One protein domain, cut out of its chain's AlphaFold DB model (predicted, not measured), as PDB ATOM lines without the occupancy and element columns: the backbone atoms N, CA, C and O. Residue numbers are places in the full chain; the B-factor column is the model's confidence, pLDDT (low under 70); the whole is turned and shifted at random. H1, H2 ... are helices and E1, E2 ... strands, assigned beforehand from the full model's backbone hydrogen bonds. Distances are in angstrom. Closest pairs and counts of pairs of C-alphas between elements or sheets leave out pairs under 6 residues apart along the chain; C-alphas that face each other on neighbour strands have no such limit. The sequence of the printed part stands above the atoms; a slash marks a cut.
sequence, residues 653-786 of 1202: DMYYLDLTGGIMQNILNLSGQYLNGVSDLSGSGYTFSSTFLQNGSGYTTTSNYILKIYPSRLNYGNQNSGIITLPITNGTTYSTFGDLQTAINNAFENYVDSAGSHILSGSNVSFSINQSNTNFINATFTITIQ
ATOM      1  N   ASP A 653     -30.952  76.996 -12.066       85.19
ATOM      2  CA  ASP A 653     -29.770  76.134 -12.006       85.19
ATOM      3  C   ASP A 653     -28.804  76.283 -13.194       85.19
ATOM      4  O   ASP A 653     -27.678  75.789 -13.161       85.19
ATOM      5  N   MET A 654     -29.219  76.996 -14.239       87.94
ATOM      6  CA  MET A 654     -28.408  77.270 -15.422       87.94
ATOM      7  C   MET A 654     -27.581  78.556 -15.285       87.94
ATOM      8  O   MET A 654     -26.996  79.020 -16.269       87.94
ATOM      9  N   TYR A 655     -27.513  79.131 -14.081       87.62
ATOM     10  CA  TYR A 655     -26.873  80.414 -13.800       87.62
ATOM     11  C   TYR A 655     -25.955  80.362 -12.563       87.62
ATOM     12  O   TYR A 655     -26.058  79.480 -11.716       87.62
ATOM     13  N   TYR A 656     -25.064  81.344 -12.444       84.88
ATOM     14  CA  TYR A 656     -24.318  81.665 -11.225       84.88
ATOM     15  C   TYR A 656     -24.814  82.972 -10.632       84.88
ATOM     16  O   TYR A 656     -25.134  83.912 -11.363       84.88
ATOM     17  N   LEU A 657     -24.776  83.056  -9.309       86.56
ATOM     18  CA  LEU A 657     -25.089  84.261  -8.557       86.56
ATOM     19  C   LEU A 657     -23.814  84.884  -7.985       86.56
ATOM     20  O   LEU A 657     -23.053  84.205  -7.299       86.56
ATOM     21  N   ASP A 658     -23.626  86.182  -8.205       85.50
ATOM     22  CA  ASP A 658     -22.573  86.987  -7.587       85.50
ATOM     23  C   ASP A 658     -23.203  88.106  -6.749       85.50
ATOM     24  O   ASP A 658     -23.907  88.988  -7.258       85.50
ATOM     25  N   LEU A 659     -22.964  88.043  -5.440       86.44
ATOM     26  CA  LEU A 659     -23.447  89.038  -4.479       86.44
ATOM     27  C   LEU A 659     -22.388  90.107  -4.173       86.44
ATOM     28  O   LEU A 659     -22.689  91.086  -3.485       86.44
ATOM     29  N   THR A 660     -21.163  89.931  -4.672       84.38
ATOM     30  CA  THR A 660     -20.001  90.742  -4.309       84.38
ATOM     31  C   THR A 660     -20.195  92.196  -4.716       84.38
ATOM     32  O   THR A 660     -20.511  92.490  -5.865       84.38
ATOM     33  N   GLY A 661     -20.001  93.125  -3.777       83.94
ATOM     34  CA  GLY A 661     -20.089  94.568  -4.015       83.94
ATOM     35  C   GLY A 661     -21.500  95.107  -4.292       83.94
ATOM     36  O   GLY A 661     -21.649  96.312  -4.511       83.94
ATOM     37  N   GLY A 662     -22.530  94.256  -4.280       88.50
ATOM     38  CA  GLY A 662     -23.938  94.652  -4.334       88.50
ATOM     39  C   GLY A 662     -24.508  94.948  -2.946       88.50
ATOM     40  O   GLY A 662     -23.885  94.660  -1.920       88.50
ATOM     41  N   ILE A 663     -25.727  95.492  -2.875       90.31
ATOM     42  CA  ILE A 663     -26.370  95.764  -1.573       90.31
ATOM     43  C   ILE A 663     -26.684  94.480  -0.786       90.31
ATOM     44  O   ILE A 663     -26.769  94.528   0.441       90.31
ATOM     45  N   MET A 664     -26.825  93.336  -1.475       89.88
ATOM     46  CA  MET A 664     -27.031  92.030  -0.838       89.88
ATOM     47  C   MET A 664     -25.868  91.676   0.098       89.88
ATOM     48  O   MET A 664     -26.092  91.201   1.209       89.88
ATOM     49  N   GLN A 665     -24.632  91.982  -0.300       88.19
ATOM     50  CA  GLN A 665     -23.467  91.837   0.570       88.19
ATOM     51  C   GLN A 665     -23.303  93.050   1.495       88.19
ATOM     52  O   GLN A 665     -23.180  92.884   2.705       88.19
ATOM     53  N   ASN A 666     -23.324  94.270   0.945       88.88
ATOM     54  CA  ASN A 666     -22.920  95.475   1.679       88.88
ATOM     55  C   ASN A 666     -23.886  95.876   2.807       88.88
ATOM     56  O   ASN A 666     -23.450  96.499   3.771       88.88
ATOM     57  N   ILE A 667     -25.183  95.565   2.681       89.62
ATOM     58  CA  ILE A 667     -26.206  95.898   3.688       89.62
ATOM     59  C   ILE A 667     -26.688  94.641   4.407       89.62
ATOM     60  O   ILE A 667     -26.713  94.612   5.634       89.62
ATOM     61  N   LEU A 668     -27.075  93.604   3.656       90.50
ATOM     62  CA  LEU A 668     -27.696  92.409   4.240       90.50
ATOM     63  C   LEU A 668     -26.672  91.387   4.740       90.50
ATOM     64  O   LEU A 668     -27.066  90.394   5.346       90.50
ATOM     65  N   ASN A 669     -25.373  91.603   4.503       87.25
ATOM     66  CA  ASN A 669     -24.306  90.677   4.881       87.25
ATOM     67  C   ASN A 669     -24.517  89.251   4.323       87.25
ATOM     68  O   ASN A 669     -24.097  88.261   4.925       87.25
ATOM     69  N   LEU A 670     -25.209  89.124   3.183       84.50
ATOM     70  CA  LEU A 670     -25.329  87.855   2.470       84.50
ATOM     71  C   LEU A 670     -24.010  87.577   1.743       84.50
ATOM     72  O   LEU A 670     -23.460  88.441   1.060       84.50
ATOM     73  N   SER A 671     -23.510  86.351   1.867       71.94
ATOM     74  CA  SER A 671     -22.340  85.870   1.128       71.94
ATOM     75  C   SER A 671     -22.650  84.512   0.497       71.94
ATOM     76  O   SER A 671     -23.365  83.696   1.080       71.94
ATOM     77  N   GLY A 672     -22.160  84.284  -0.724       63.31
ATOM     78  CA  GLY A 672     -22.265  82.979  -1.381       63.31
ATOM     79  C   GLY A 672     -21.417  81.942  -0.641       63.31
ATOM     80  O   GLY A 672     -20.285  82.235  -0.264       63.31
ATOM     81  N   GLN A 673     -21.947  80.735  -0.421       54.84
ATOM     82  CA  GLN A 673     -21.281  79.698   0.388       54.84
ATOM     83  C   GLN A 673     -20.062  79.032  -0.282       54.84
ATOM     84  O   GLN A 673     -19.444  78.155   0.317       54.84
ATOM     85  N   TYR A 674     -19.659  79.463  -1.480       50.16
ATOM     86  CA  TYR A 674     -18.426  79.024  -2.131       50.16
ATOM     87  C   TYR A 674     -17.580  80.224  -2.587       50.16
ATOM     88  O   TYR A 674     -18.099  81.217  -3.082       50.16
ATOM     89  N   LEU A 675     -16.266  80.119  -2.337       40.72
ATOM     90  CA  LEU A 675     -15.140  80.921  -2.852       40.72
ATOM     91  C   LEU A 675     -15.463  82.341  -3.366       40.72
ATOM     92  O   LEU A 675     -15.909  82.527  -4.494       40.72
ATOM     93  N   ASN A 676     -15.074  83.358  -2.588       51.22
ATOM     94  CA  ASN A 676     -14.976  84.759  -3.030       51.22
ATOM     95  C   ASN A 676     -16.281  85.387  -3.572       51.22
ATOM     96  O   ASN A 676     -16.220  86.226  -4.464       51.22
ATOM     97  N   GLY A 677     -17.445  85.018  -3.022       55.44
ATOM     98  CA  GLY A 677     -18.712  85.727  -3.268       55.44
ATOM     99  C   GLY A 677     -19.538  85.248  -4.469       55.44
ATOM    100  O   GLY A 677     -20.556  85.869  -4.776       55.44
ATOM    101  N   VAL A 678     -19.163  84.121  -5.090       58.97
ATOM    102  CA  VAL A 678     -19.866  83.523  -6.239       58.97
ATOM    103  C   VAL A 678     -20.479  82.171  -5.856       58.97
ATOM    104  O   VAL A 678     -19.769  81.250  -5.465       58.97
ATOM    105  N   SER A 679     -21.797  82.021  -6.003       64.19
ATOM    106  CA  SER A 679     -22.515  80.764  -5.748       64.19
ATOM    107  C   SER A 679     -22.960  80.105  -7.054       64.19
ATOM    108  O   SER A 679     -23.658  80.722  -7.860       64.19
ATOM    109  N   ASP A 680     -22.587  78.838  -7.246       67.75
ATOM    110  CA  ASP A 680     -23.119  77.988  -8.316       67.75
ATOM    111  C   ASP A 680     -24.545  77.560  -7.981       67.75
ATOM    112  O   ASP A 680     -24.772  76.879  -6.979       67.75
ATOM    113  N   LEU A 681     -25.509  77.996  -8.796       73.25
ATOM    114  CA  LEU A 681     -26.910  77.637  -8.606       73.25
ATOM    115  C   LEU A 681     -27.256  76.292  -9.258       73.25
ATOM    116  O   LEU A 681     -28.382  75.839  -9.093       73.25
ATOM    117  N   SER A 682     -26.318  75.614  -9.935       65.88
ATOM    118  CA  SER A 682     -26.555  74.301 -10.563       65.88
ATOM    119  C   SER A 682     -26.896  73.163  -9.577       65.88
ATOM    120  O   SER A 682     -27.311  72.078  -9.999       65.88
ATOM    121  N   GLY A 683     -26.793  73.417  -8.262       61.31
ATOM    122  CA  GLY A 683     -27.230  72.550  -7.154       61.31
ATOM    123  C   GLY A 683     -28.614  72.890  -6.559       61.31
ATOM    124  O   GLY A 683     -29.408  73.610  -7.149       61.31
ATOM    125  N   SER A 684     -28.943  72.349  -5.375       56.56
ATOM    126  CA  SER A 684     -30.283  72.429  -4.746       56.56
ATOM    127  C   SER A 684     -30.471  73.535  -3.689       56.56
ATOM    128  O   SER A 684     -31.421  73.481  -2.910       56.56
ATOM    129  N   GLY A 685     -29.594  74.539  -3.638       63.88
ATOM    130  CA  GLY A 685     -29.665  75.637  -2.666       63.88
ATOM    131  C   GLY A 685     -29.970  76.979  -3.325       63.88
ATOM    132  O   GLY A 685     -29.048  77.674  -3.737       63.88
ATOM    133  N   TYR A 686     -31.250  77.355  -3.404       78.50
ATOM    134  CA  TYR A 686     -31.688  78.651  -3.957       78.50
ATOM    135  C   TYR A 686     -32.010  79.694  -2.879       78.50
ATOM    136  O   TYR A 686     -32.465  80.790  -3.201       78.50
ATOM    137  N   THR A 687     -31.801  79.347  -1.608       83.88
ATOM    138  CA  THR A 687     -32.102  80.198  -0.457       83.88
ATOM    139  C   THR A 687     -30.824  80.509   0.311       83.88
ATOM    140  O   THR A 687     -30.090  79.610   0.714       83.88
ATOM    141  N   PHE A 688     -30.583  81.795   0.531       85.25
ATOM    142  CA  PHE A 688     -29.440  82.344   1.243       85.25
ATOM    143  C   PHE A 688     -29.947  83.052   2.492       85.25
ATOM    144  O   PHE A 688     -30.933  83.784   2.427       85.25
ATOM    145  N   SER A 689     -29.275  82.868   3.623       87.50
ATOM    146  CA  SER A 689     -29.673  83.505   4.876       87.50
ATOM    147  C   SER A 689     -28.496  84.186   5.557       87.50
ATOM    148  O   SER A 689     -27.366  83.702   5.505       87.50
ATOM    149  N   SER A 690     -28.771  85.306   6.215       91.12
ATOM    150  CA  SER A 690     -27.799  86.079   6.986       91.12
ATOM    151  C   SER A 690     -28.485  86.852   8.114       91.12
ATOM    152  O   SER A 690     -29.707  86.813   8.287       91.12
ATOM    153  N   THR A 691     -27.680  87.573   8.892       90.12
ATOM    154  CA  THR A 691     -28.158  88.580   9.838       90.12
ATOM    155  C   THR A 691     -27.425  89.895   9.611       90.12
ATOM    156  O   THR A 691     -26.224  89.900   9.329       90.12
ATOM    157  N   PHE A 692     -28.147  91.006   9.736       92.19
ATOM    158  CA  PHE A 692     -27.598  92.356   9.612       92.19
ATOM    159  C   PHE A 692     -28.150  93.275  10.707       92.19
ATOM    160  O   PHE A 692     -29.165  92.969  11.329       92.19
ATOM    161  N   LEU A 693     -27.453  94.378  10.992       90.31
ATOM    162  CA  LEU A 693     -27.801  95.255  12.111       90.31
ATOM    163  C   LEU A 693     -29.117  96.005  11.848       90.31
ATOM    164  O   LEU A 693     -29.346  96.539  10.757       90.31
ATOM    165  N   GLN A 694     -29.960  96.114  12.870       87.25
ATOM    166  CA  GLN A 694     -31.069  97.058  12.860       87.25
ATOM    167  C   GLN A 694     -30.505  98.480  12.988       87.25
ATOM    168  O   GLN A 694     -29.825  98.791  13.965       87.25
ATOM    169  N   ASN A 695     -30.766  99.346  12.003       82.94
ATOM    170  CA  ASN A 695     -30.211 100.701  11.968       82.94
ATOM    171  C   ASN A 695     -31.307 101.766  12.097       82.94
ATOM    172  O   ASN A 695     -32.106 101.959  11.182       82.94
ATOM    173  N   GLY A 696     -31.314 102.493  13.219       75.31
ATOM    174  CA  GLY A 696     -32.259 103.588  13.475       75.31
ATOM    175  C   GLY A 696     -32.063 104.822  12.583       75.31
ATOM    176  O   GLY A 696     -32.957 105.658  12.515       75.31
ATOM    177  N   SER A 697     -30.928 104.937  11.884       83.06
ATOM    178  CA  SER A 697     -30.659 106.002  10.904       83.06
ATOM    179  C   SER A 697     -31.051 105.631   9.463       83.06
ATOM    180  O   SER A 697     -30.805 106.417   8.551       83.06
ATOM    181  N   GLY A 698     -31.658 104.459   9.250       86.25
ATOM    182  CA  GLY A 698     -32.017 103.943   7.927       86.25
ATOM    183  C   GLY A 698     -30.877 103.202   7.215       86.25
ATOM    184  O   GLY A 698     -29.762 103.072   7.720       86.25
ATOM    185  N   TYR A 699     -31.168 102.677   6.027       91.56
ATOM    186  CA  TYR A 699     -30.266 101.858   5.219       91.56
ATOM    187  C   TYR A 699     -29.903 102.591   3.928       91.56
ATOM    188  O   TYR A 699     -30.716 102.668   3.007       91.56
ATOM    189  N   THR A 700     -28.691 103.143   3.863       90.88
ATOM    190  CA  THR A 700     -28.189 103.852   2.677       90.88
ATOM    191  C   THR A 700     -27.511 102.887   1.709       90.88
ATOM    192  O   THR A 700     -26.597 102.154   2.086       90.88
ATOM    193  N   THR A 701     -27.932 102.893   0.446       90.00
ATOM    194  CA  THR A 701     -27.293 102.114  -0.618       90.00
ATOM    195  C   THR A 701     -25.897 102.656  -0.921       90.00
ATOM    196  O   THR A 701     -25.709 103.852  -1.114       90.00
ATOM    197  N   THR A 702     -24.909 101.761  -0.970       85.62
ATOM    198  CA  THR A 702     -23.500 102.078  -1.285       85.62
ATOM    199  C   THR A 702     -23.049 101.508  -2.632       85.62
ATOM    200  O   THR A 702     -21.876 101.589  -2.991       85.62
ATOM    201  N   SER A 703     -23.980 100.905  -3.373       88.75
ATOM    202  CA  SER A 703     -23.766 100.266  -4.668       88.75
ATOM    203  C   SER A 703     -24.865 100.682  -5.641       88.75
ATOM    204  O   SER A 703     -25.960 101.064  -5.228       88.75
ATOM    205  N   ASN A 704     -24.569 100.605  -6.936       92.06
ATOM    206  CA  ASN A 704     -25.516 100.862  -8.021       92.06
ATOM    207  C   ASN A 704     -26.246  99.593  -8.507       92.06
ATOM    208  O   ASN A 704     -26.992  99.644  -9.487       92.06
ATOM    209  N   TYR A 705     -26.025  98.448  -7.859       92.81
ATOM    210  CA  TYR A 705     -26.731  97.201  -8.146       92.81
ATOM    211  C   TYR A 705     -27.029  96.409  -6.875       92.81
ATOM    212  O   TYR A 705     -26.356  96.516  -5.847       92.81
ATOM    213  N   ILE A 706     -28.067  95.588  -6.974       92.19
ATOM    214  CA  ILE A 706     -28.489  94.667  -5.930       92.19
ATOM    215  C   ILE A 706     -27.601  93.424  -5.944       92.19
ATOM    216  O   ILE A 706     -27.013  93.072  -4.922       92.19
ATOM    217  N   LEU A 707     -27.497  92.792  -7.117       90.94
ATOM    218  CA  LEU A 707     -26.736  91.573  -7.386       90.94
ATOM    219  C   LEU A 707     -26.422  91.448  -8.884       90.94
ATOM    220  O   LEU A 707     -26.985  92.182  -9.707       90.94
ATOM    221  N   LYS A 708     -25.552  90.496  -9.230       90.69
ATOM    222  CA  LYS A 708     -25.272  90.097 -10.614       90.69
ATOM    223  C   LYS A 708     -25.506  88.602 -10.809       90.69
ATOM    224  O   LYS A 708     -25.246  87.802  -9.915       90.69
ATOM    225  N   ILE A 709     -25.985  88.229 -11.990       90.25
ATOM    226  CA  ILE A 709     -26.234  86.842 -12.387       90.25
ATOM    227  C   ILE A 709     -25.519  86.587 -13.715       90.25
ATOM    228  O   ILE A 709     -25.592  87.393 -14.645       90.25
ATOM    229  N   TYR A 710     -24.825  85.456 -13.795       88.31
ATOM    230  CA  TYR A 710     -24.028  85.040 -14.947       88.31
ATOM    231  C   TYR A 710     -24.564  83.720 -15.511       88.31
ATOM    232  O   TYR A 710     -25.048  82.897 -14.735       88.31
ATOM    233  N   PRO A 711     -24.465  83.461 -16.823       87.06
ATOM    234  CA  PRO A 711     -24.766  82.139 -17.360       87.06
ATOM    235  C   PRO A 711     -23.773  81.089 -16.845       87.06
ATOM    236  O   PRO A 711     -22.615  81.398 -16.545       87.06
ATOM    237  N   SER A 712     -24.228  79.838 -16.731       81.75
ATOM    238  CA  SER A 712     -23.385  78.750 -16.234       81.75
ATOM    239  C   SER A 712     -22.220  78.414 -17.181       81.75
ATOM    240  O   SER A 712     -22.322  78.539 -18.400       81.75
ATOM    241  N   ARG A 713     -21.113  77.898 -16.626       77.56
ATOM    242  CA  ARG A 713     -19.925  77.425 -17.356       77.56
ATOM    243  C   ARG A 713     -20.163  76.033 -17.938       77.56
ATOM    244  O   ARG A 713     -19.374  75.573 -18.755       77.56
ATOM    245  N   LEU A 714     -21.252  75.381 -17.527       78.44
ATOM    246  CA  LEU A 714     -21.695  74.077 -18.015       78.44
ATOM    247  C   LEU A 714     -22.434  74.156 -19.357       78.44
ATOM    248  O   LEU A 714     -22.917  73.139 -19.846       78.44
ATOM    249  N   ASN A 715     -22.449  75.331 -19.995       80.56
ATOM    250  CA  ASN A 715     -22.832  75.493 -21.390       80.56
ATOM    251  C   ASN A 715     -24.279  75.066 -21.706       80.56
ATOM    252  O   ASN A 715     -24.512  74.373 -22.684       80.56
ATOM    253  N   TYR A 716     -25.273  75.498 -20.926       85.81
ATOM    254  CA  TYR A 716     -26.675  75.071 -21.099       85.81
ATOM    255  C   TYR A 716     -27.419  75.671 -22.304       85.81
ATOM    256  O   TYR A 716     -28.600  75.393 -22.482       85.81
ATOM    257  N   GLY A 717     -26.768  76.495 -23.123       88.19
ATOM    258  CA  GLY A 717     -27.414  77.227 -24.216       88.19
ATOM    259  C   GLY A 717     -27.597  78.727 -23.938       88.19
ATOM    260  O   GLY A 717     -28.066  79.457 -24.803       88.19
ATOM    261  N   ASN A 718     -27.235  79.214 -22.749       89.81
ATOM    262  CA  ASN A 718     -27.358  80.617 -22.333       89.81
ATOM    263  C   ASN A 718     -26.016  81.368 -22.242       89.81
ATOM    264  O   ASN A 718     -25.966  82.474 -21.721       89.81
ATOM    265  N   GLN A 719     -24.917  80.803 -22.736       87.75
ATOM    266  CA  GLN A 719     -23.555  81.324 -22.552       87.75
ATOM    267  C   GLN A 719     -23.377  82.768 -23.036       87.75
ATOM    268  O   GLN A 719     -22.590  83.521 -22.465       87.75
ATOM    269  N   ASN A 720     -24.116  83.148 -24.079       88.62
ATOM    270  CA  ASN A 720     -24.040  84.464 -24.699       88.62
ATOM    271  C   ASN A 720     -25.138  85.419 -24.196       88.62
ATOM    272  O   ASN A 720     -25.249  86.527 -24.717       88.62
ATOM    273  N   SER A 721     -25.924  85.044 -23.173       86.50
ATOM    274  CA  SER A 721     -27.034  85.864 -22.661       86.50
ATOM    275  C   SER A 721     -26.583  87.180 -22.019       86.50
ATOM    276  O   SER A 721     -27.411  88.034 -21.713       86.50
ATOM    277  N   GLY A 722     -25.280  87.337 -21.771       85.00
ATOM    278  CA  GLY A 722     -24.718  88.469 -21.047       85.00
ATOM    279  C   GLY A 722     -24.944  88.385 -19.535       85.00
ATOM    280  O   GLY A 722     -25.535  87.437 -19.016       85.00
ATOM    281  N   ILE A 723     -24.422  89.385 -18.821       88.94
ATOM    282  CA  ILE A 723     -24.516  89.491 -17.360       88.94
ATOM    283  C   ILE A 723     -25.815  90.214 -17.007       88.94
ATOM    284  O   ILE A 723     -26.014  91.368 -17.389       88.94
ATOM    285  N   ILE A 724     -26.666  89.572 -16.214       90.38
ATOM    286  CA  ILE A 724     -27.862  90.196 -15.647       90.38
ATOM    287  C   ILE A 724     -27.417  91.000 -14.425       90.38
ATOM    288  O   ILE A 724     -26.986  90.440 -13.421       90.38
ATOM    289  N   THR A 725     -27.493  92.326 -14.512       91.69
ATOM    290  CA  THR A 725     -27.228  93.225 -13.379       91.69
ATOM    291  C   THR A 725     -28.550  93.810 -12.917       91.69
ATOM    292  O   THR A 725     -29.192  94.519 -13.689       91.69
ATOM    293  N   LEU A 726     -28.955  93.523 -11.680       93.50
ATOM    294  CA  LEU A 726     -30.181  94.071 -11.101       93.50
ATOM    295  C   LEU A 726     -29.882  95.461 -10.518       93.50
ATOM    296  O   LEU A 726     -29.167  95.533  -9.517       93.50
ATOM    297  N   PRO A 727     -30.346  96.567 -11.124       91.56
ATOM    298  CA  PRO A 727     -29.919  97.904 -10.721       91.56
ATOM    299  C   PRO A 727     -30.600  98.378  -9.430       91.56
ATOM    300  O   PRO A 727     -31.722  97.986  -9.117       91.56
ATOM    301  N   ILE A 728     -29.935  99.281  -8.708       91.19
ATOM    302  CA  ILE A 728     -30.536 100.095  -7.642       91.19
ATOM    303  C   ILE A 728     -29.857 101.467  -7.596       91.19
ATOM    304  O   ILE A 728     -28.682 101.601  -7.934       91.19
ATOM    305  N   THR A 729     -30.577 102.504  -7.176       91.44
ATOM    306  CA  THR A 729     -30.011 103.853  -7.055       91.44
ATOM    307  C   THR A 729     -29.008 103.913  -5.904       91.44
ATOM    308  O   THR A 729     -29.367 103.643  -4.758       91.44
ATOM    309  N   ASN A 730     -27.762 104.298  -6.190       91.12
ATOM    310  CA  ASN A 730     -26.722 104.514  -5.177       91.12
ATOM    311  C   ASN A 730     -27.008 105.787  -4.351       91.12
ATOM    312  O   ASN A 730     -27.498 106.774  -4.897       91.12
ATOM    313  N   GLY A 731     -26.700 105.781  -3.052       88.69
ATOM    314  CA  GLY A 731     -26.911 106.909  -2.138       88.69
ATOM    315  C   GLY A 731     -28.356 107.113  -1.666       88.69
ATOM    316  O   GLY A 731     -28.643 108.094  -0.983       88.69
ATOM    317  N   THR A 732     -29.277 106.205  -1.999       91.25
ATOM    318  CA  THR A 732     -30.673 106.256  -1.532       91.25
ATOM    319  C   THR A 732     -30.765 105.683  -0.122       91.25
ATOM    320  O   THR A 732     -30.228 104.608   0.133       91.25
ATOM    321  N   THR A 733     -31.438 106.383   0.795       92.25
ATOM    322  CA  THR A 733     -31.610 105.936   2.187       92.25
ATOM    323  C   THR A 733     -33.040 105.473   2.429       92.25
ATOM    324  O   THR A 733     -33.977 106.248   2.254       92.25
ATOM    325  N   TYR A 734     -33.197 104.219   2.849       92.62
ATOM    326  CA  TYR A 734     -34.479 103.624   3.223       92.62
ATOM    327  C   TYR A 734     -34.672 103.705   4.738       92.62
ATOM    328  O   TYR A 734     -33.861 103.164   5.489       92.62
ATOM    329  N   SER A 735     -35.722 104.389   5.192       91.31
ATOM    330  CA  SER A 735     -35.926 104.718   6.611       91.31
ATOM    331  C   SER A 735     -36.134 103.491   7.502       91.31
ATOM    332  O   SER A 735     -35.710 103.494   8.656       91.31
ATOM    333  N   THR A 736     -36.760 102.433   6.982       91.75
ATOM    334  CA  THR A 736     -36.982 101.171   7.701       91.75
ATOM    335  C   THR A 736     -36.473  99.964   6.911       91.75
ATOM    336  O   THR A 736     -36.298 100.019   5.692       91.75
ATOM    337  N   PHE A 737     -36.270  98.825   7.591       90.31
ATOM    338  CA  PHE A 737     -35.947  97.572   6.895       90.31
ATOM    339  C   PHE A 737     -37.120  97.097   6.019       90.31
ATOM    340  O   PHE A 737     -36.891  96.425   5.018       90.31
ATOM    341  N   GLY A 738     -38.362  97.478   6.350       92.25
ATOM    342  CA  GLY A 738     -39.545  97.204   5.529       92.25
ATOM    343  C   GLY A 738     -39.530  97.969   4.202       92.25
ATOM    344  O   GLY A 738     -39.829  97.389   3.156       92.25
ATOM    345  N   ASP A 739     -39.100  99.233   4.217       93.00
ATOM    346  CA  ASP A 739     -38.929 100.038   2.999       93.00
ATOM    347  C   ASP A 739     -37.835  99.446   2.099       93.00
ATOM    348  O   ASP A 739     -38.015  99.333   0.886       93.00
ATOM    349  N   LEU A 740     -36.726  98.995   2.701       92.62
ATOM    350  CA  LEU A 740     -35.645  98.309   1.990       92.62
ATOM    351  C   LEU A 740     -36.113  96.974   1.388       92.62
ATOM    352  O   LEU A 740     -35.824  96.696   0.225       92.62
ATOM    353  N   GLN A 741     -36.858  96.161   2.148       95.12
ATOM    354  CA  GLN A 741     -37.425  94.897   1.661       95.12
ATOM    355  C   GLN A 741     -38.313  95.135   0.437       95.12
ATOM    356  O   GLN A 741     -38.187  94.451  -0.577       95.12
ATOM    357  N   THR A 742     -39.191  96.135   0.532       94.81
ATOM    358  CA  THR A 742     -40.128  96.504  -0.532       94.81
ATOM    359  C   THR A 742     -39.379  96.976  -1.773       94.81
ATOM    360  O   THR A 742     -39.692  96.543  -2.877       94.81
ATOM    361  N   ALA A 743     -38.343  97.800  -1.607       93.56
ATOM    362  CA  ALA A 743     -37.525  98.274  -2.717       93.56
ATOM    363  C   ALA A 743     -36.794  97.135  -3.449       93.56
ATOM    364  O   ALA A 743     -36.791  97.109  -4.679       93.56
ATOM    365  N   ILE A 744     -36.219  96.179  -2.712       94.31
ATOM    366  CA  ILE A 744     -35.525  95.024  -3.300       94.31
ATOM    367  C   ILE A 744     -36.512  94.105  -4.031       94.31
ATOM    368  O   ILE A 744     -36.257  93.721  -5.171       94.31
ATOM    369  N   ASN A 745     -37.651  93.786  -3.413       95.69
ATOM    370  CA  ASN A 745     -38.664  92.923  -4.028       95.69
ATOM    371  C   ASN A 745     -39.302  93.576  -5.262       95.69
ATOM    372  O   ASN A 745     -39.464  92.919  -6.287       95.69
ATOM    373  N   ASN A 746     -39.562  94.886  -5.222       94.38
ATOM    374  CA  ASN A 746     -40.024  95.630  -6.392       94.38
ATOM    375  C   ASN A 746     -38.983  95.636  -7.517       94.38
ATOM    376  O   ASN A 746     -39.360  95.619  -8.685       94.38
ATOM    377  N   ALA A 747     -37.686  95.669  -7.199       94.12
ATOM    378  CA  ALA A 747     -36.648  95.582  -8.221       94.12
ATOM    379  C   ALA A 747     -36.654  94.212  -8.919       94.12
ATOM    380  O   ALA A 747     -36.522  94.170 -10.139       94.12
ATOM    381  N   PHE A 748     -36.855  93.110  -8.183       95.12
ATOM    382  CA  PHE A 748     -37.004  91.775  -8.776       95.12
ATOM    383  C   PHE A 748     -38.226  91.670  -9.690       95.12
ATOM    384  O   PHE A 748     -38.089  91.233 -10.832       95.12
ATOM    385  N   GLU A 749     -39.390  92.119  -9.218       94.31
ATOM    386  CA  GLU A 749     -40.645  92.047  -9.977       94.31
ATOM    387  C   GLU A 749     -40.590  92.880 -11.266       94.31
ATOM    388  O   GLU A 749     -41.013  92.436 -12.333       94.31
ATOM    389  N   ASN A 750     -40.002  94.077 -11.193       93.31
ATOM    390  CA  ASN A 750     -39.929  95.006 -12.321       93.31
ATOM    391  C   ASN A 750     -38.707  94.794 -13.225       93.31
ATOM    392  O   ASN A 750     -38.543  95.531 -14.199       93.31
ATOM    393  N   TYR A 751     -37.831  93.830 -12.928       93.62
ATOM    394  CA  TYR A 751     -36.698  93.551 -13.802       93.62
ATOM    395  C   TYR A 751     -37.181  92.915 -15.104       93.62
ATOM    396  O   TYR A 751     -37.737  91.817 -15.107       93.62
ATOM    397  N   VAL A 752     -36.895  93.589 -16.214       90.31
ATOM    398  CA  VAL A 752     -37.188  93.126 -17.567       90.31
ATOM    399  C   VAL A 752     -35.869  92.953 -18.311       90.31
ATOM    400  O   VAL A 752     -35.038  93.863 -18.335       90.31
ATOM    401  N   ASP A 753     -35.657  91.778 -18.900       87.06
ATOM    402  CA  ASP A 753     -34.453  91.511 -19.685       87.06
ATOM    403  C   ASP A 753     -34.458  92.246 -21.041       87.06
ATOM    404  O   ASP A 753     -35.440  92.872 -21.443       87.06
ATOM    405  N   SER A 754     -33.358  92.149 -21.794       81.00
ATOM    406  CA  SER A 754     -33.227  92.792 -23.114       81.00
ATOM    407  C   SER A 754     -34.243  92.307 -24.158       81.00
ATOM    408  O   SER A 754     -34.340  92.895 -25.232       81.00
ATOM    409  N   ALA A 755     -34.985  91.238 -23.865       75.94
ATOM    410  CA  ALA A 755     -36.022  90.665 -24.710       75.94
ATOM    411  C   ALA A 755     -37.437  90.882 -24.136       75.94
ATOM    412  O   ALA A 755     -38.382  90.237 -24.592       75.94
ATOM    413  N   GLY A 756     -37.607  91.774 -23.152       84.50
ATOM    414  CA  GLY A 756     -38.921  92.146 -22.629       84.50
ATOM    415  C   GLY A 756     -39.516  91.164 -21.611       84.50
ATOM    416  O   GLY A 756     -40.708  91.237 -21.335       84.50
ATOM    417  N   SER A 757     -38.735  90.224 -21.067       87.00
ATOM    418  CA  SER A 757     -39.219  89.176 -20.154       87.00
ATOM    419  C   SER A 757     -38.919  89.477 -18.678       87.00
ATOM    420  O   SER A 757     -37.784  89.806 -18.333       87.00
ATOM    421  N   HIS A 758     -39.903  89.261 -17.797       91.88
ATOM    422  CA  HIS A 758     -39.751  89.338 -16.334       91.88
ATOM    423  C   HIS A 758     -39.089  88.076 -15.766       91.88
ATOM    424  O   HIS A 758     -39.740  87.222 -15.169       91.88
ATOM    425  N   ILE A 759     -37.784  87.919 -15.986       92.31
ATOM    426  CA  ILE A 759     -37.086  86.662 -15.671       92.31
ATOM    427  C   ILE A 759     -36.811  86.447 -14.173       92.31
ATOM    428  O   ILE A 759     -36.391  85.351 -13.808       92.31
ATOM    429  N   LEU A 760     -37.011  87.466 -13.324       93.88
ATOM    430  CA  LEU A 760     -36.696  87.442 -11.884       93.88
ATOM    431  C   LEU A 760     -37.918  87.567 -10.955       93.88
ATOM    432  O   LEU A 760     -37.721  87.597  -9.742       93.88
ATOM    433  N   SER A 761     -39.152  87.606 -11.470       90.19
ATOM    434  CA  SER A 761     -40.374  87.868 -10.673       90.19
ATOM    435  C   SER A 761     -40.628  86.872  -9.528       90.19
ATOM    436  O   SER A 761     -41.279  87.187  -8.540       90.19
ATOM    437  N   GLY A 762     -40.058  85.665  -9.592       89.12
ATOM    438  CA  GLY A 762     -40.125  84.687  -8.498       89.12
ATOM    439  C   GLY A 762     -39.084  84.875  -7.383       89.12
ATOM    440  O   GLY A 762     -39.030  84.056  -6.464       89.12
ATOM    441  N   SER A 763     -38.202  85.872  -7.484       94.19
ATOM    442  CA  SER A 763     -37.136  86.134  -6.509       94.19
ATOM    443  C   SER A 763     -37.614  87.079  -5.412       94.19
ATOM    444  O   SER A 763     -38.314  88.048  -5.688       94.19
ATOM    445  N   ASN A 764     -37.218  86.841  -4.159       94.50
ATOM    446  CA  ASN A 764     -37.579  87.731  -3.056       94.50
ATOM    447  C   ASN A 764     -36.565  87.728  -1.913       94.50
ATOM    448  O   ASN A 764     -35.808  86.778  -1.719       94.50
ATOM    449  N   VAL A 765     -36.613  88.797  -1.123       94.31
ATOM    450  CA  VAL A 765     -36.046  88.876   0.218       94.31
ATOM    451  C   VAL A 765     -37.151  88.998   1.262       94.31
ATOM    452  O   VAL A 765     -38.150  89.696   1.069       94.31
ATOM    453  N   SER A 766     -36.938  88.337   2.392       94.94
ATOM    454  CA  SER A 766     -37.794  88.382   3.570       94.94
ATOM    455  C   SER A 766     -36.962  88.709   4.800       94.94
ATOM    456  O   SER A 766     -35.938  88.068   5.057       94.94
ATOM    457  N   PHE A 767     -37.397  89.721   5.546       95.12
ATOM    458  CA  PHE A 767     -36.737  90.227   6.737       95.12
ATOM    459  C   PHE A 767     -37.609  90.006   7.970       95.12
ATOM    460  O   PHE A 767     -38.811  90.264   7.968       95.12
ATOM    461  N   SER A 768     -36.992  89.557   9.060       93.38
ATOM    462  CA  SER A 768     -37.659  89.417  10.356       93.38
ATOM    463  C   SER A 768     -36.728  89.838  11.483       93.38
ATOM    464  O   SER A 768     -35.520  89.631  11.409       93.38
ATOM    465  N   ILE A 769     -37.274  90.437  12.542       91.81
ATOM    466  CA  ILE A 769     -36.479  90.774  13.728       91.81
ATOM    467  C   ILE A 769     -35.951  89.472  14.339       91.81
ATOM    468  O   ILE A 769     -36.710  88.519  14.545       91.81
ATOM    469  N   ASN A 770     -34.654  89.421  14.633       89.62
ATOM    470  CA  ASN A 770     -34.056  88.260  15.270       89.62
ATOM    471  C   ASN A 770     -34.539  88.164  16.728       89.62
ATOM    472  O   ASN A 770     -34.235  89.014  17.562       89.62
ATOM    473  N   GLN A 771     -35.286  87.104  17.043       89.50
ATOM    474  CA  GLN A 771     -35.889  86.911  18.367       89.50
ATOM    475  C   GLN A 771     -34.856  86.661  19.479       89.50
ATOM    476  O   GLN A 771     -35.152  86.889  20.647       89.50
ATOM    477  N   SER A 772     -33.650  86.201  19.129       86.75
ATOM    478  CA  SER A 772     -32.548  85.984  20.079       86.75
ATOM    479  C   SER A 772     -31.730  87.254  20.337       86.75
ATOM    480  O   SER A 772     -31.092  87.366  21.379       86.75
ATOM    481  N   ASN A 773     -31.738  88.216  19.406       88.38
ATOM    482  CA  ASN A 773     -31.109  89.524  19.573       88.38
ATOM    483  C   ASN A 773     -31.811  90.576  18.705       88.38
ATOM    484  O   ASN A 773     -31.545  90.680  17.507       88.38
ATOM    485  N   THR A 774     -32.655  91.398  19.328       85.94
ATOM    486  CA  THR A 774     -33.482  92.392  18.628       85.94
ATOM    487  C   THR A 774     -32.677  93.481  17.922       85.94
ATOM    488  O   THR A 774     -33.246  94.191  17.109       85.94
ATOM    489  N   ASN A 775     -31.370  93.615  18.178       89.31
ATOM    490  CA  ASN A 775     -30.504  94.536  17.432       89.31
ATOM    491  C   ASN A 775     -30.170  94.036  16.017       89.31
ATOM    492  O   ASN A 775     -29.502  94.746  15.267       89.31
ATOM    493  N   PHE A 776     -30.583  92.820  15.654       90.88
ATOM    494  CA  PHE A 776     -30.328  92.220  14.351       90.88
ATOM    495  C   PHE A 776     -31.627  91.852  13.639       90.88
ATOM    496  O   PHE A 776     -32.629  91.469  14.244       90.88
ATOM    497  N   ILE A 777     -31.570  91.916  12.316       92.75
ATOM    498  CA  ILE A 777     -32.613  91.479  11.401       92.75
ATOM    499  C   ILE A 777     -32.106  90.224  10.689       92.75
ATOM    500  O   ILE A 777     -31.011  90.217  10.125       92.75
ATOM    501  N   ASN A 778     -32.893  89.153  10.730       92.19
ATOM    502  CA  ASN A 778     -32.689  87.959   9.918       92.19
ATOM    503  C   ASN A 778     -33.110  88.270   8.483       92.19
ATOM    504  O   ASN A 778     -34.251  88.680   8.265       92.19
ATOM    505  N   ALA A 779     -32.217  88.043   7.524       92.12
ATOM    506  CA  ALA A 779     -32.518  88.123   6.103       92.12
ATOM    507  C   ALA A 779     -32.537  86.730   5.482       92.12
ATOM    508  O   ALA A 779     -31.601  85.955   5.669       92.12
ATOM    509  N   THR A 780     -33.574  86.451   4.699       91.75
ATOM    510  CA  THR A 780     -33.665  85.269   3.841       91.75
ATOM    511  C   THR A 780     -33.903  85.733   2.414       91.75
ATOM    512  O   THR A 780     -34.885  86.417   2.144       91.75
ATOM    513  N   PHE A 781     -33.007  85.371   1.506       91.06
ATOM    514  CA  PHE A 781     -33.072  85.665   0.083       91.06
ATOM    515  C   PHE A 781     -33.310  84.374  -0.693       91.06
ATOM    516  O   PHE A 781     -32.530  83.437  -0.558       91.06
ATOM    517  N   THR A 782     -34.344  84.334  -1.527       90.62
ATOM    518  CA  THR A 782     -34.596  83.226  -2.452       90.62
ATOM    519  C   THR A 782     -34.498  83.729  -3.888       90.62
ATOM    520  O   THR A 782     -35.187  84.684  -4.252       90.62
ATOM    521  N   ILE A 783     -33.655  83.085  -4.701       90.44
ATOM    522  CA  ILE A 783     -33.488  83.404  -6.124       90.44
ATOM    523  C   ILE A 783     -34.302  82.447  -6.997       90.44
ATOM    524  O   ILE A 783     -34.183  81.227  -6.891       90.44
ATOM    525  N   THR A 784     -35.075  83.016  -7.916       91.69
ATOM    526  CA  THR A 784     -35.773  82.288  -8.977       91.69
ATOM    527  C   THR A 784     -35.507  82.982 -10.303       91.69
ATOM    528  O   THR A 784     -35.851  84.152 -10.470       91.69
ATOM    529  N   ILE A 785     -34.910  82.258 -11.250       90.75
ATOM    530  CA  ILE A 785     -34.667  82.734 -12.610       90.75
ATOM    531  C   ILE A 785     -35.459  81.844 -13.556       90.75
ATOM    532  O   ILE A 785     -35.345  80.619 -13.494       90.75
ATOM    533  N   GLN A 786     -36.244  82.450 -14.440       90.25
ATOM    534  CA  GLN A 786     -36.932  81.723 -15.495       90.25
ATOM    535  C   GLN A 786     -36.957  82.539 -16.787       90.25
ATOM    536  O   GLN A 786     -37.748  83.469 -16.945       90.25
TER     537      GLN A 786
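Overview. This is residues 653 to 786 of the 1202 residues of an uncharacterized protein of viral metagenome (UniProt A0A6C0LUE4). Two small antiparallel sheets are offset along the length of an elongated body; helix H2 covers part of the three-stranded sheet, E3-E7-E6, running along E6, and its residues 744 to 748 reach the four-stranded sheet, E2-E1-E4-E5. Short H1 grazes both sheets. The 134 printed residues include two named helices and seven named strands, in the order E1, H1, E2, E3, E4, E5, H2, E6, E7; the class is mixed, helices and strands, with under half of the residues in named elements. The whole is compact, with a radius of gyration of the C-alphas of 14.8 A and spans of 46 by 28 by 23 A.

Arrangement. E1, residues 655 to 658, is antiparallel to E2, residues 678 to 680, with N 679 and O 657 2.8 A apart, and to E4, residues 705 to 711, with N 656 and O 710 2.8 A apart. H1, residues 663 to 666, has its closest C-alpha pair with E4 at Ile 663 and Ile 706, 5.0 A. E4 and E5, residues 724 to 727, form a hairpin, with N 709 and O 724 at 2.8 A. E3, residues 687 to 693, is antiparallel to E7, residues 776 to 782, with N 688 and O 781 at 2.8 A. E6, residues 764 to 769, forms a hairpin with E7, with N 766 and O 780 at 2.8 A. H2, residues 737 to 749, has a height over this sheet of 7.8 A; the closest C-alphas of H2 and E6, Asn 745 and Asn 764, are 5.4 A apart. Every O i to N i+4 pair of H2 is within hydrogen-bond range; H1 is too short for one.

Along the chain. E1 begins at C-alpha 655 (-26.873, 80.414, -13.800) and E7 ends at C-alpha 782 (-34.596, 83.226, -2.452). E3 is 20.1 A long, E7 19.5 A, H2 18.4 A, E4 17.8 A and E6 17.1 A.

Size, cuts and confidence. The printed part has no cut. The links H1 to E2, E3 to E4, E4 to E5 and H2 to E6 are long. Residues 672 to 680 and 682 to 685 have pLDDT under 70.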